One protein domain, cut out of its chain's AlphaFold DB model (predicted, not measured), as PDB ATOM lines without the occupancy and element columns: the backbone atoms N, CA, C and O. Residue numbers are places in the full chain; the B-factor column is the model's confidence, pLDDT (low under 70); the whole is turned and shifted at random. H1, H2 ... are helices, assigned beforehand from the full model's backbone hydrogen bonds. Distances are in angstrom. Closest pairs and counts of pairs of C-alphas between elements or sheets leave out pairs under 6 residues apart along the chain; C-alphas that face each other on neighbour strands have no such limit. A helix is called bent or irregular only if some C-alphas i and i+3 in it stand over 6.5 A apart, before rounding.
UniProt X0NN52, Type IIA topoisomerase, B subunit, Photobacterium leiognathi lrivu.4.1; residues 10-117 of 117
ATOM      1  N   GLY A  10     173.229 199.291 300.823       94.81
ATOM      2  CA  GLY A  10     173.463 199.992 299.562       94.81
ATOM      3  C   GLY A  10     172.973 201.438 299.591       94.81
ATOM      4  O   GLY A  10     173.644 202.314 299.058       94.81
ATOM      5  N   TYR A  11     171.832 201.698 300.228       97.31
ATOM      6  CA  TYR A  11     171.301 203.046 300.392       97.31
ATOM      7  C   TYR A  11     172.093 203.866 301.416       97.31
ATOM      8  O   TYR A  11     172.419 205.020 301.144       97.31
ATOM      9  N   GLU A  12     172.464 203.270 302.549       96.75
ATOM     10  CA  GLU A  12     173.303 203.928 303.560       96.75
ATOM     11  C   GLU A  12     174.646 204.366 302.958       96.75
ATOM     12  O   GLU A  12     175.057 205.509 303.145       96.75
ATOM     13  N   ALA A  13     175.262 203.523 302.122       97.44
ATOM     14  CA  ALA A  13     176.475 203.880 301.386       97.44
ATOM     15  C   ALA A  13     176.273 205.065 300.418       97.44
ATOM     16  O   ALA A  13     177.189 205.869 300.231       97.44
ATOM     17  N   LEU A  14     175.090 205.207 299.805       98.12
ATOM     18  CA  LEU A  14     174.775 206.385 298.992       98.12
ATOM     19  C   LEU A  14     174.642 207.636 299.866       98.12
ATOM     20  O   LEU A  14     175.215 208.668 299.529       98.12
ATOM     21  N   ILE A  15     173.965 207.560 301.010       97.94
ATOM     22  CA  ILE A  15     173.877 208.699 301.936       97.94
ATOM     23  C   ILE A  15     175.264 209.127 302.434       97.94
ATOM     24  O   ILE A  15     175.571 210.320 302.435       97.94
ATOM     25  N   GLU A  16     176.142 208.182 302.773       97.12
ATOM     26  CA  GLU A  16     177.538 208.476 303.121       97.12
ATOM     27  C   GLU A  16     178.303 209.128 301.960       97.12
ATOM     28  O   GLU A  16     179.079 210.069 302.171       97.12
ATOM     29  N   TYR A  17     178.070 208.666 300.728       97.81
ATOM     30  CA  TYR A  17     178.646 209.263 299.526       97.81
ATOM     31  C   TYR A  17     178.173 210.711 299.331       97.81
ATOM     32  O   TYR A  17     179.006 211.587 299.104       97.81
ATOM     33  N   LEU A  18     176.878 210.995 299.487       97.62
ATOM     34  CA  LEU A  18     176.345 212.359 299.444       97.62
ATOM     35  C   LEU A  18     176.982 213.236 300.529       97.62
ATOM     36  O   LEU A  18     177.508 214.307 300.224       97.62
ATOM     37  N   ALA A  19     176.998 212.758 301.776       95.94
ATOM     38  CA  ALA A  19     177.566 213.477 302.913       95.94
ATOM     39  C   ALA A  19     179.052 213.821 302.698       95.94
ATOM     40  O   ALA A  19     179.491 214.935 302.988       95.94
ATOM     41  N   SER A  20     179.816 212.889 302.121       96.44
ATOM     42  CA  SER A  20     181.241 213.072 301.811       96.44
ATOM     43  C   SER A  20     181.503 214.093 300.697       96.44
ATOM     44  O   SER A  20     182.635 214.550 300.552       96.44
ATOM     45  N   ASN A  21     180.478 214.466 299.926       96.44
ATOM     46  CA  ASN A  21     180.559 215.432 298.831       96.44
ATOM     47  C   ASN A  21     179.830 216.754 299.139       96.44
ATOM     48  O   ASN A  21     179.690 217.594 298.251       96.44
ATOM     49  N   LEU A  22     179.403 217.000 300.387       95.06
ATOM     50  CA  LEU A  22     178.667 218.220 300.757       95.06
ATOM     51  C   LEU A  22     179.429 219.523 300.476       95.06
ATOM     52  O   LEU A  22     178.798 220.551 300.237       95.06
ATOM     53  N   THR A  23     180.764 219.491 300.432       94.06
ATOM     54  CA  THR A  23     181.579 220.659 300.056       94.06
ATOM     55  C   THR A  23     181.253 221.179 298.652       94.06
ATOM     56  O   THR A  23     181.421 222.364 298.384       94.06
ATOM     57  N   LEU A  24     180.729 220.326 297.760       95.00
ATOM     58  CA  LEU A  24     180.257 220.726 296.431       95.00
ATOM     59  C   LEU A  24     179.116 221.755 296.502       95.00
ATOM     60  O   LEU A  24     178.953 222.587 295.608       95.00
ATOM     61  N   PHE A  25     178.335 221.724 297.583       93.56
ATOM     62  CA  PHE A  25     177.149 222.553 297.767       93.56
ATOM     63  C   PHE A  25     177.437 223.914 298.420       93.56
ATOM     64  O   PHE A  25     176.548 224.763 298.493       93.56
ATOM     65  N   GLU A  26     178.682 224.188 298.826       86.31
ATOM     66  CA  GLU A  26     179.075 225.469 299.436       86.31
ATOM     67  C   GLU A  26     178.883 226.672 298.494       86.31
ATOM     68  O   GLU A  26     178.640 227.787 298.957       86.31
ATOM     69  N   GLY A  27     178.941 226.450 297.174       79.50
ATOM     70  CA  GLY A  27     178.740 227.477 296.146       79.50
ATOM     71  C   GLY A  27     177.279 227.800 295.809       79.50
ATOM     72  O   GLY A  27     177.046 228.661 294.964       79.50
ATOM     73  N   ALA A  28     176.303 227.121 296.424       82.62
ATOM     74  CA  ALA A  28     174.886 227.380 296.174       82.62
ATOM     75  C   ALA A  28     174.471 228.761 296.719       82.62
ATOM     76  O   ALA A  28     174.798 229.122 297.860       82.62
ATOM     77  N   SER A  29     173.731 229.529 295.918       83.19
ATOM     78  CA  SER A  29     173.299 230.895 296.241       83.19
ATOM     79  C   SER A  29     171.865 230.947 296.760       83.19
ATOM     80  O   SER A  29     171.060 230.065 296.480       83.19
ATOM     81  N   ALA A  30     171.522 231.991 297.517       79.50
ATOM     82  CA  ALA A  30     170.131 232.221 297.905       79.50
ATOM     83  C   ALA A  30     169.248 232.309 296.648       79.50
ATOM     84  O   ALA A  30     169.575 233.057 295.726       79.50
ATOM     85  N   SER A  31     168.158 231.540 296.607       74.44
ATOM     86  CA  SER A  31     167.208 231.607 295.501       74.44
ATOM     87  C   SER A  31     166.280 232.807 295.703       74.44
ATOM     88  O   SER A  31     165.464 232.801 296.624       74.44
ATOM     89  N   ASP A  32     166.372 233.823 294.845       68.88
ATOM     90  CA  ASP A  32     165.388 234.918 294.838       68.88
ATOM     91  C   ASP A  32     164.259 234.667 293.818       68.88
ATOM     92  O   ASP A  32     163.130 235.096 294.050       68.88
ATOM     93  N   GLN A  33     164.541 233.978 292.697       69.38
ATOM     94  CA  GLN A  33     163.572 233.639 291.626       69.38
ATOM     95  C   GLN A  33     163.941 232.369 290.816       69.38
ATOM     96  O   GLN A  33     163.351 232.129 289.762       69.38
ATOM     97  N   GLY A  34     164.949 231.603 291.249       77.75
ATOM     98  CA  GLY A  34     165.483 230.434 290.535       77.75
ATOM     99  C   GLY A  34     164.935 229.100 291.046       77.75
ATOM    100  O   GLY A  34     164.282 229.063 292.087       77.75
ATOM    101  N   VAL A  35     165.229 228.018 290.316       91.81
ATOM    102  CA  VAL A  35     164.879 226.648 290.726       91.81
ATOM    103  C   VAL A  35     165.731 226.254 291.932       91.81
ATOM    104  O   VAL A  35     166.945 226.452 291.912       91.81
ATOM    105  N   THR A  36     165.124 225.711 292.982       96.69
ATOM    106  CA  THR A  36     165.851 225.300 294.195       96.69
ATOM    107  C   THR A  36     166.387 223.870 294.100       96.69
ATOM    108  O   THR A  36     165.936 223.066 293.283       96.69
ATOM    109  N   ILE A  37     167.341 223.515 294.970       96.69
ATOM    110  CA  ILE A  37     167.774 222.117 295.150       96.69
ATOM    111  C   ILE A  37     166.579 221.213 295.476       96.69
ATOM    112  O   ILE A  37     166.487 220.121 294.923       96.69
ATOM    113  N   GLU A  38     165.650 221.674 296.316       96.88
ATOM    114  CA  GLU A  38     164.393 220.974 296.600       96.88
ATOM    115  C   GLU A  38     163.614 220.628 295.327       96.88
ATOM    116  O   GLU A  38     163.223 219.475 295.136       96.88
ATOM    117  N   GLU A  39     163.393 221.613 294.455       97.19
ATOM    118  CA  GLU A  39     162.638 221.424 293.216       97.19
ATOM    119  C   GLU A  39     163.360 220.463 292.266       97.19
ATOM    120  O   GLU A  39     162.723 219.560 291.719       97.19
ATOM    121  N   VAL A  40     164.687 220.589 292.136       97.56
ATOM    122  CA  VAL A  40     165.510 219.666 291.337       97.56
ATOM    123  C   VAL A  40     165.401 218.238 291.868       97.56
ATOM    124  O   VAL A  40     165.100 217.319 291.112       97.56
ATOM    125  N   VAL A  41     165.618 218.026 293.168       97.94
ATOM    126  CA  VAL A  41     165.578 216.685 293.767       97.94
ATOM    127  C   VAL A  41     164.179 216.079 293.651       97.94
ATOM    128  O   VAL A  41     164.052 214.911 293.285       97.94
ATOM    129  N   THR A  42     163.133 216.872 293.896       97.56
ATOM    130  CA  THR A  42     161.737 216.426 293.777       97.56
ATOM    131  C   THR A  42     161.424 215.952 292.359       97.56
ATOM    132  O   THR A  42     160.858 214.868 292.187       97.56
ATOM    133  N   ASP A  43     161.823 216.720 291.341       98.00
ATOM    134  CA  ASP A  43     161.596 216.362 289.939       98.00
ATOM    135  C   ASP A  43     162.376 215.101 289.534       98.00
ATOM    136  O   ASP A  43     161.825 214.200 288.892       98.00
ATOM    137  N   LEU A  44     163.631 214.976 289.980       98.06
ATOM    138  CA  LEU A  44     164.462 213.803 289.707       98.06
ATOM    139  C   LEU A  44     163.889 212.527 290.335       98.06
ATOM    140  O   LEU A  44     163.782 211.507 289.647       98.06
ATOM    141  N   ILE A  45     163.477 212.569 291.607       97.44
ATOM    142  CA  ILE A  45     162.876 211.404 292.276       97.44
ATOM    143  C   ILE A  45     161.555 211.019 291.609       97.44
ATOM    144  O   ILE A  45     161.350 209.841 291.299       97.44
ATOM    145  N   ALA A  46     160.680 211.989 291.326       96.88
ATOM    146  CA  ALA A  46     159.413 211.730 290.646       96.88
ATOM    147  C   ALA A  46     159.635 211.099 289.262       96.88
ATOM    148  O   ALA A  46     159.050 210.056 288.949       96.88
ATOM    149  N   THR A  47     160.532 211.679 288.461       96.88
ATOM    150  CA  THR A  47     160.884 211.187 287.123       96.88
ATOM    151  C   THR A  47     161.402 209.755 287.169       96.88
ATOM    152  O   THR A  47     160.989 208.907 286.371       96.88
ATOM    153  N   GLN A  48     162.277 209.440 288.123       94.44
ATOM    154  CA  GLN A  48     162.829 208.095 288.239       94.44
ATOM    155  C   GLN A  48     161.815 207.075 288.730       94.44
ATOM    156  O   GLN A  48     161.770 205.970 288.190       94.44
ATOM    157  N   LEU A  49     160.967 207.436 289.690       94.81
ATOM    158  CA  LEU A  49     159.904 206.558 290.160       94.81
ATOM    159  C   LEU A  49     158.910 206.244 289.029       94.81
ATOM    160  O   LEU A  49     158.528 205.086 288.835       94.81
ATOM    161  N   MET A  50     158.565 207.243 288.210       94.94
ATOM    162  CA  MET A  50     157.773 207.036 286.995       94.94
ATOM    163  C   MET A  50     158.479 206.101 286.005       94.94
ATOM    164  O   MET A  50     157.840 205.200 285.457       94.94
ATOM    165  N   ALA A  51     159.790 206.263 285.802       95.75
ATOM    166  CA  ALA A  51     160.571 205.388 284.929       95.75
ATOM    167  C   ALA A  51     160.580 203.937 285.434       95.75
ATOM    168  O   ALA A  51     160.319 203.021 284.654       95.75
ATOM    169  N   VAL A  52     160.796 203.725 286.735       94.19
ATOM    170  CA  VAL A  52     160.745 202.406 287.385       94.19
ATOM    171  C   VAL A  52     159.388 201.736 287.147       94.19
ATOM    172  O   VAL A  52     159.317 200.583 286.722       94.19
ATOM    173  N   PHE A  53     158.294 202.467 287.353       94.81
ATOM    174  CA  PHE A  53     156.936 201.957 287.168       94.81
ATOM    175  C   PHE A  53     156.561 201.693 285.711       94.81
ATOM    176  O   PHE A  53     155.810 200.752 285.450       94.81
ATOM    177  N   SER A  54     157.067 202.500 284.778       94.81
ATOM    178  CA  SER A  54     156.858 202.294 283.344       94.81
ATOM    179  C   SER A  54     157.668 201.117 282.805       94.81
ATOM    180  O   SER A  54     157.219 200.459 281.870       94.81
ATOM    181  N   GLN A  55     158.856 200.863 283.358       94.06
ATOM    182  CA  GLN A  55     159.709 199.731 282.979       94.06
ATOM    183  C   GLN A  55     159.153 198.399 283.489       94.06
ATOM    184  O   GLN A  55     159.407 197.361 282.886       94.06
ATOM    185  N   ASN A  56     158.366 198.435 284.566       93.50
ATOM    186  CA  ASN A  56     157.843 197.253 285.237       93.50
ATOM    187  C   ASN A  56     156.304 197.338 285.356       93.50
ATOM    188  O   ASN A  56     155.772 197.585 286.445       93.50
ATOM    189  N   PRO A  57     155.559 197.181 284.241       92.25
ATOM    190  CA  PRO A  57     154.105 197.354 284.224       92.25
ATOM    191  C   PRO A  57     153.369 196.341 285.114       92.25
ATOM    192  O   PRO A  57     152.358 196.695 285.719       92.25
ATOM    193  N   ASP A  58     153.919 195.136 285.271       91.62
ATOM    194  CA  ASP A  58     153.262 194.013 285.952       91.62
ATOM    195  C   ASP A  58     153.472 193.981 287.478       91.62
ATOM    196  O   ASP A  58     153.010 193.054 288.142       91.62
ATOM    197  N   ILE A  59     154.144 194.983 288.066       91.19
ATOM    198  CA  ILE A  59     154.301 195.072 289.527       91.19
ATOM    199  C   ILE A  59     152.932 195.209 290.197       91.19
ATOM    200  O   ILE A  59     152.154 196.113 289.866       91.19
ATOM    201  N   GLU A  60     152.693 194.363 291.202       92.56
ATOM    202  CA  GLU A  60     151.496 194.395 292.040       92.56
ATOM    203  C   GLU A  60     151.297 195.752 292.732       92.56
ATOM    204  O   GLU A  60     152.243 196.426 293.149       92.56
ATOM    205  N   GLN A  61     150.036 196.154 292.896       92.12
ATOM    206  CA  GLN A  61     149.679 197.457 293.461       92.12
ATOM    207  C   GLN A  61     150.259 197.683 294.867       92.12
ATOM    208  O   GLN A  61     150.720 198.788 295.158       92.12
ATOM    209  N   ASP A  62     150.292 196.648 295.706       92.56
ATOM    210  CA  ASP A  62     150.841 196.739 297.063       92.56
ATOM    211  C   ASP A  62     152.349 197.027 297.046       92.56
ATOM    212  O   ASP A  62     152.837 197.858 297.814       92.56
ATOM    213  N   ILE A  63     153.084 196.426 296.105       91.62
ATOM    214  CA  ILE A  63     154.512 196.700 295.909       91.62
ATOM    215  C   ILE A  63     154.720 198.121 295.373       91.62
ATOM    216  O   ILE A  63     155.606 198.823 295.851       91.62
ATOM    217  N   ARG A  64     153.878 198.602 294.446       94.00
ATOM    218  CA  ARG A  64     153.931 200.006 293.986       94.00
ATOM    219  C   ARG A  64     153.737 200.983 295.146       94.00
ATOM    220  O   ARG A  64     154.467 201.965 295.241       94.00
ATOM    221  N   PHE A  65     152.786 200.705 296.039       93.94
ATOM    222  CA  PHE A  65     152.554 201.520 297.231       93.94
ATOM    223  C   PHE A  65     153.734 201.487 298.203       93.94
ATOM    224  O   PHE A  65     154.102 202.518 298.767       93.94
ATOM    225  N   GLN A  66     154.368 200.329 298.374       94.06
ATOM    226  CA  GLN A  66     155.578 200.236 299.177       94.06
ATOM    227  C   GLN A  66     156.722 201.061 298.571       94.06
ATOM    228  O   GLN A  66     157.333 201.843 299.285       94.06
ATOM    229  N   LEU A  67     156.965 200.965 297.260       94.69
ATOM    230  CA  LEU A  67     158.016 201.740 296.589       94.69
ATOM    231  C   LEU A  67     157.769 203.259 296.657       94.69
ATOM    232  O   LEU A  67     158.728 204.013 296.770       94.69
ATOM    233  N   MET A  68     156.512 203.720 296.651       95.75
ATOM    234  CA  MET A  68     156.200 205.139 296.894       95.75
ATOM    235  C   MET A  68     156.620 205.584 298.304       95.75
ATOM    236  O   MET A  68     157.288 206.601 298.436       95.75
ATOM    237  N   GLN A  69     156.323 204.792 299.341       96.12
ATOM    238  CA  GLN A  69     156.756 205.100 300.716       96.12
ATOM    239  C   GLN A  69     158.285 205.086 300.871       96.12
ATOM    240  O   GLN A  69     158.849 205.855 301.652       96.12
ATOM    241  N   GLU A  70     158.971 204.214 300.132       96.44
ATOM    242  CA  GLU A  70     160.435 204.198 300.094       96.44
ATOM    243  C   GLU A  70     160.970 205.477 299.437       96.44
ATOM    244  O   GLU A  70     161.903 206.073 299.960       96.44
ATOM    245  N   ALA A  71     160.352 205.955 298.350       96.50
ATOM    246  CA  ALA A  71     160.716 207.227 297.721       96.50
ATOM    247  C   ALA A  71     160.481 208.431 298.653       96.50
ATOM    248  O   ALA A  71     161.338 209.311 298.726       96.50
ATOM    249  N   ASP A  72     159.386 208.435 299.420       96.94
ATOM    250  CA  ASP A  72     159.132 209.454 300.449       96.94
ATOM    251  C   ASP A  72     160.226 209.449 301.532       96.94
ATOM    252  O   ASP A  72     160.687 210.505 301.968       96.94
ATOM    253  N   SER A  73     160.682 208.258 301.936       96.88
ATOM    254  CA  SER A  73     161.773 208.106 302.909       96.88
ATOM    255  C   SER A  73     163.095 208.633 302.346       96.88
ATOM    256  O   SER A  73     163.801 209.370 303.030       96.88
ATOM    257  N   VAL A  74     163.386 208.350 301.069       97.62
ATOM    258  CA  VAL A  74     164.558 208.912 300.383       97.62
ATOM    259  C   VAL A  74     164.501 210.440 300.362       97.62
ATOM    260  O   VAL A  74     165.493 211.080 300.697       97.62
ATOM    261  N   MET A  75     163.360 211.036 300.003       97.69
ATOM    262  CA  MET A  75     163.197 212.495 300.000       97.69
ATOM    263  C   MET A  75     163.462 213.107 301.380       97.69
ATOM    264  O   MET A  75     164.133 214.137 301.475       97.69
ATOM    265  N   ALA A  76     162.963 212.474 302.447       97.56
ATOM    266  CA  ALA A  76     163.166 212.942 303.814       97.56
ATOM    267  C   ALA A  76     164.652 212.937 304.213       97.56
ATOM    268  O   ALA A  76     165.147 213.931 304.750       97.56
ATOM    269  N   ASP A  77     165.373 211.863 303.894       98.00
ATOM    270  CA  ASP A  77     166.801 211.741 304.194       98.00
ATOM    271  C   ASP A  77     167.640 212.746 303.385       98.00
ATOM    272  O   ASP A  77     168.553 213.375 303.925       98.00
ATOM    273  N   LEU A  78     167.311 212.975 302.106       97.94
ATOM    274  CA  LEU A  78     167.997 213.984 301.290       97.94
ATOM    275  C   LEU A  78     167.773 215.399 301.809       97.94
ATOM    276  O   LEU A  78     168.731 216.167 301.892       97.94
ATOM    277  N   HIS A  79     166.543 215.729 302.204       97.56
ATOM    278  CA  HIS A  79     166.254 217.007 302.843       97.56
ATOM    279  C   HIS A  79     167.076 217.172 304.126       97.56
ATOM    280  O   HIS A  79     167.675 218.224 304.327       97.56
ATOM    281  N   GLN A  80     167.183 216.132 304.958       96.88
ATOM    282  CA  GLN A  80     167.988 216.188 306.176       96.88
ATOM    283  C   GLN A  80     169.479 216.423 305.881       96.88
ATOM    284  O   GLN A  80     170.119 217.243 306.538       96.88
ATOM    285  N   VAL A  81     170.048 215.720 304.901       96.81
ATOM    286  CA  VAL A  81     171.472 215.857 304.552       96.81
ATOM    287  C   VAL A  81     171.770 217.220 303.917       96.81
ATOM    288  O   VAL A  81     172.833 217.794 304.156       96.81
ATOM    289  N   LEU A  82     170.832 217.760 303.135       96.44
ATOM    290  CA  LEU A  82     170.991 219.003 302.380       96.44
ATOM    291  C   LEU A  82     170.307 220.215 303.031       96.44
ATOM    292  O   LEU A  82     170.255 221.270 302.404       96.44
ATOM    293  N   GLU A  83     169.830 220.122 304.275       94.88
ATOM    294  CA  GLU A  83     168.991 221.145 304.930       94.88
ATOM    295  C   GLU A  83     169.576 222.567 304.810       94.88
ATOM    296  O   GLU A  83     168.874 223.520 304.473       94.88
ATOM    297  N   GLY A  84     170.894 222.722 304.991       93.44
ATOM    298  CA  GLY A  84     171.577 224.024 304.929       93.44
ATOM    299  C   GLY A  84     171.613 224.695 303.544       93.44
ATOM    300  O   GLY A  84     171.927 225.892 303.441       93.44
ATOM    301  N   VAL A  85     171.306 223.942 302.487       94.81
ATOM    302  CA  VAL A  85     171.305 224.385 301.085       94.81
ATOM    303  C   VAL A  85     170.003 224.057 300.348       94.81
ATOM    304  O   VAL A  85     169.855 224.466 299.207       94.81
ATOM    305  N   TRP A  86     169.042 223.380 300.977       95.94
ATOM    306  CA  TRP A  86     167.835 222.839 300.338       95.94
ATOM    307  C   TRP A  86     167.054 223.865 299.503       95.94
ATOM    308  O   TRP A  86     166.635 223.592 298.381       95.94
ATOM    309  N   LEU A  87     166.943 225.087 300.027       95.38
ATOM    310  CA  LEU A  87     166.253 226.215 299.395       95.38
ATOM    311  C   LEU A  87     167.201 227.158 298.638       95.38
ATOM    312  O   LEU A  87     166.927 228.347 298.500       95.38
ATOM    313  N   ARG A  88     168.371 226.675 298.224       94.56
ATOM    314  CA  ARG A  88     169.330 227.450 297.433       94.56
ATOM    315  C   ARG A  88     169.246 227.063 295.970       94.56
ATOM    316  O   ARG A  88     168.897 225.933 295.637       94.56
ATOM    317  N   GLU A  89     169.590 228.014 295.114       95.50
ATOM    318  CA  GLU A  89     169.728 227.780 293.683       95.50
ATOM    319  C   GLU A  89     171.020 226.985 293.433       95.50
ATOM    320  O   GLU A  89     172.099 227.434 293.857       95.50
ATOM    321  N   PRO A  90     170.934 225.797 292.806       95.50
ATOM    322  CA  PRO A  90     172.103 224.982 292.560       95.50
ATOM    323  C   PRO A  90     172.924 225.505 291.381       95.50
ATOM    324  O   PRO A  90     172.409 226.073 290.420       95.50
ATOM    325  N   THR A  91     174.225 225.241 291.413       95.31
ATOM    326  CA  THR A  91     175.080 225.373 290.230       95.31
ATOM    327  C   THR A  91     174.858 224.198 289.274       95.31
ATOM    328  O   THR A  91     174.407 223.128 289.676       95.31
ATOM    329  N   ASN A  92     175.264 224.342 288.008       94.69
ATOM    330  CA  ASN A  92     175.205 223.232 287.044       94.69
ATOM    331  C   ASN A  92     175.987 221.992 287.512       94.69
ATOM    332  O   ASN A  92     175.598 220.868 287.217       94.69
ATOM    333  N   GLU A  93     177.089 222.179 288.242       96.06
ATOM    334  CA  GLU A  93     177.875 221.066 288.785       96.06
ATOM    335  C   GLU A  93     177.101 220.310 289.875       96.06
ATOM    336  O   GLU A  93     177.109 219.082 289.898       96.06
ATOM    337  N   GLN A  94     176.374 221.037 290.727       97.38
ATOM    338  CA  GLN A  94     175.504 220.452 291.748       97.38
ATOM    339  C   GLN A  94     174.315 219.719 291.117       97.38
ATOM    340  O   GLN A  94     173.983 218.629 291.571       97.38
ATOM    341  N   ILE A  95     173.715 220.265 290.051       97.12
ATOM    342  CA  ILE A  95     172.646 219.584 289.300       97.12
ATOM    343  C   ILE A  95     173.159 218.262 288.725       97.12
ATOM    344  O   ILE A  95     172.568 217.223 288.998       97.12
ATOM    345  N   ASN A  96     174.293 218.275 288.015       97.88
ATOM    346  CA  ASN A  96     174.874 217.057 287.442       97.88
ATOM    347  C   ASN A  96     175.170 216.005 288.525       97.88
ATOM    348  O   ASN A  96     174.885 214.823 288.349       97.88
ATOM    349  N   PHE A  97     175.707 216.436 289.671       98.25
ATOM    350  CA  PHE A  97     175.944 215.537 290.796       98.25
ATOM    351  C   PHE A  97     174.640 214.925 291.327       98.25
ATOM    352  O   PHE A  97     174.601 213.727 291.604       98.25
ATOM    353  N   LEU A  98     173.575 215.722 291.468       98.25
ATOM    354  CA  LEU A  98     172.265 215.236 291.905       98.25
ATOM    355  C   LEU A  98     171.666 214.256 290.887       98.25
ATOM    356  O   LEU A  98     171.147 213.219 291.288       98.25
ATOM    357  N   GLU A  99     171.778 214.521 289.586       98.19
ATOM    358  CA  GLU A  99     171.325 213.603 288.531       98.19
ATOM    359  C   GLU A  99     172.027 212.239 288.613       98.19
ATOM    360  O   GLU A  99     171.366 211.189 288.601       98.19
ATOM    361  N   ASP A 100     173.354 212.246 288.758       98.12
ATOM    362  CA  ASP A 100     174.161 211.034 288.910       98.12
ATOM    363  C   ASP A 100     173.806 210.295 290.205       98.12
ATOM    364  O   ASP A 100     173.567 209.084 290.202       98.12
ATOM    365  N   PHE A 101     173.719 211.028 291.317       98.31
ATOM    366  CA  PHE A 101     173.374 210.479 292.623       98.31
ATOM    367  C   PHE A 101     171.994 209.810 292.614       98.31
ATOM    368  O   PHE A 101     171.857 208.653 293.016       98.31
ATOM    369  N   ILE A 102     170.969 210.506 292.118       98.00
ATOM    370  CA  ILE A 102     169.600 209.987 292.073       98.00
ATOM    371  C   ILE A 102     169.558 208.785 291.117       98.00
ATOM    372  O   ILE A 102     168.947 207.770 291.433       98.00
ATOM    373  N   SER A 103     170.320 208.787 290.016       97.62
ATOM    374  CA  SER A 103     170.454 207.600 289.148       97.62
ATOM    375  C   SER A 103     171.017 206.369 289.878       97.62
ATOM    376  O   SER A 103     170.575 205.248 289.615       97.62
ATOM    377  N   LEU A 104     171.936 206.545 290.834       98.06
ATOM    378  CA  LEU A 104     172.384 205.448 291.703       98.06
ATOM    379  C   LEU A 104     171.267 204.962 292.634       98.06
ATOM    380  O   LEU A 104     171.123 203.753 292.826       98.06
ATOM    381  N   VAL A 105     170.445 205.872 293.164       97.50
ATOM    382  CA  VAL A 105     169.260 205.517 293.957       97.50
ATOM    383  C   VAL A 105     168.279 204.687 293.122       97.50
ATOM    384  O   VAL A 105     167.840 203.635 293.591       97.50
ATOM    385  N   LYS A 106     167.996 205.062 291.864       96.44
ATOM    386  CA  LYS A 106     167.156 204.257 290.952       96.44
ATOM    387  C   LYS A 106     167.638 202.814 290.843       96.44
ATOM    388  O   LYS A 106     166.821 201.896 290.873       96.44
ATOM    389  N   ASN A 107     168.951 202.597 290.757       96.25
ATOM    390  CA  ASN A 107     169.506 201.246 290.648       96.25
ATOM    391  C   ASN A 107     169.148 200.373 291.865       96.25
ATOM    392  O   ASN A 107     169.021 199.153 291.726       96.25
ATOM    393  N   LEU A 108     168.948 200.972 293.045       96.62
ATOM    394  CA  LEU A 108     168.462 200.259 294.226       96.62
ATOM    395  C   LEU A 108     166.988 199.862 294.081       96.62
ATOM    396  O   LEU A 108     166.645 198.719 294.385       96.62
ATOM    397  N   PHE A 109     166.141 200.751 293.552       95.88
ATOM    398  CA  PHE A 109     164.741 200.441 293.227       95.88
ATOM    399  C   PHE A 109     164.636 199.318 292.188       95.88
ATOM    400  O   PHE A 109     163.922 198.337 292.411       95.88
ATOM    401  N   ASP A 110     165.395 199.409 291.095       94.75
ATOM    402  CA  ASP A 110     165.438 198.374 290.055       94.75
ATOM    403  C   ASP A 110     165.890 197.025 290.640       94.75
ATOM    404  O   ASP A 110     165.286 195.982 290.379       94.75
ATOM    405  N   SER A 111     166.916 197.042 291.498       93.31
ATOM    406  CA  SER A 111     167.421 195.842 292.173       93.31
ATOM    407  C   SER A 111     166.421 195.245 293.163       93.31
ATOM    408  O   SER A 111     166.398 194.027 293.345       93.31
ATOM    409  N   ALA A 112     165.622 196.074 293.838       92.62
ATOM    410  CA  ALA A 112     164.570 195.609 294.733       92.62
ATOM    411  C   ALA A 112     163.473 194.884 293.946       92.62
ATOM    412  O   ALA A 112     163.075 193.786 294.331       92.62
ATOM    413  N   ILE A 113     163.056 195.443 292.808       91.81
ATOM    414  CA  ILE A 113     162.052 194.840 291.922       91.81
ATOM    415  C   ILE A 113     162.555 193.525 291.330       91.81
ATOM    416  O   ILE A 113     161.843 192.527 291.390       91.81
ATOM    417  N   ALA A 114     163.797 193.484 290.841       90.19
ATOM    418  CA  ALA A 114     164.389 192.276 290.265       90.19
ATOM    419  C   ALA A 114     164.501 191.101 291.260       90.19
ATOM    420  O   ALA A 114     164.677 189.958 290.851       90.19
ATOM    421  N   LYS A 115     164.428 191.363 292.573       88.12
ATOM    422  CA  LYS A 115     164.391 190.327 293.623       88.12
ATOM    423  C   LYS A 115     162.974 189.833 293.937       88.12
ATOM    424  O   LYS A 115     162.839 188.854 294.668       88.12
ATOM    425  N   LEU A 116     161.949 190.546 293.472       82.81
ATOM    426  CA  LEU A 116     160.532 190.231 293.673       82.81
ATOM    427  C   LEU A 116     159.919 189.495 292.472       82.81
ATOM    428  O   LEU A 116     158.888 188.846 292.636       82.81
ATOM    429  N   SER A 117     160.549 189.601 291.300       64.94
ATOM    430  CA  SER A 117     160.267 188.823 290.085       64.94
ATOM    431  C   SER A 117     160.873 187.424 290.135       64.94
ATOM    432  O   SER A 117     160.188 186.470 289.708       64.94
TER     433      SER A 117
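Overview. This is residues 10 to 117 of the 117 residues of the protein "Type IIA topoisomerase, B subunit" of Photobacterium leiognathi lrivu.4.1 (UniProt X0NN52). Four helices, H1, H3, H4 and H5, form an elongated up-and-down bundle, each running against the one before it in the chain. H3 and the shorter H1 are on opposite sides of the pair H4 and H5, while small H2 and the links at residues 28 to 36 and 83 to 91 gather at one end. The printed part has 108 residues with five named helices, in the order H1 H2 H3 H4 H5, and no named strand; its class is all helix. It is compact, with a radius of gyration of the C-alphas of 14.6 A, and spans 44 by 28 by 20 A.

Along the chain. H1, residues 10 to 20, begins at C-alpha 10 (173.463, 199.992, 299.562) and measures 15.4 A from first to last C-alpha. H2, residues 22 to 27, measures 10.3 A and is irregular, but only just: C-alphas 24 and 27 are 6.9 A apart. H3, residues 37 to 55, begins at C-alpha 37 (167.774, 222.117, 295.150) and measures 26.7 A. H4, residues 61 to 82, measures 31.6 A. H5, residues 92 to 114, is the longest helix by residues, measures 32.9 A and ends at C-alpha 114 (164.389, 192.276, 290.265).

Arrangement. H1 touches H5 at a shallow tilt of 12 degrees, opposite ways, with residues 101 to 108 of H5 alone; the closest C-alphas, of Tyr 11 and Val 105, are 7.2 A apart. H1 touches H4 at a shallow tilt of 20 degrees, the same way, with residues 78 to 81 of H4 alone; the closest C-alphas, of Ala 19 and Val 81, are 6.7 A apart. H1 and H3 are apart. H2 touches no helix but is near H5, the closest C-alphas being those of Phe 25 and Gln 94, 6.6 A apart. H3 and H4 form a helical hairpin with a shallow tilt of 23 degrees; their closest C-alphas, of Ile 45 and Ala 71, are 7.2 A apart. H3 touches H5, the same way at a shallow tilt of 32 degrees, only just short of steep; the closest C-alphas, of Gln 48 and Lys 106, are 6.4 A apart. H4 and H5 are close but not clearly touching, with C-alphas of Leu 67 and Phe 109 the closest at 7.6 A. In H1, H3 and H4 every O i to N i+4 pair is within hydrogen-bond range; in H5 18 of 19 are, and in H2 0 of 2, beside 2 of 3 O i to N i+3 pairs.

Size, cuts and confidence. The C-alphas farthest apart, of Asp 32 and Ser 117, are 46.6 A apart. The printed part has no cut and no long link. Residues 29 to 30 pair antiparallel with residues 88 to 89. The mean pLDDT of the printed part is 93.8; residues 32 to 33 and residue 117 are under 70.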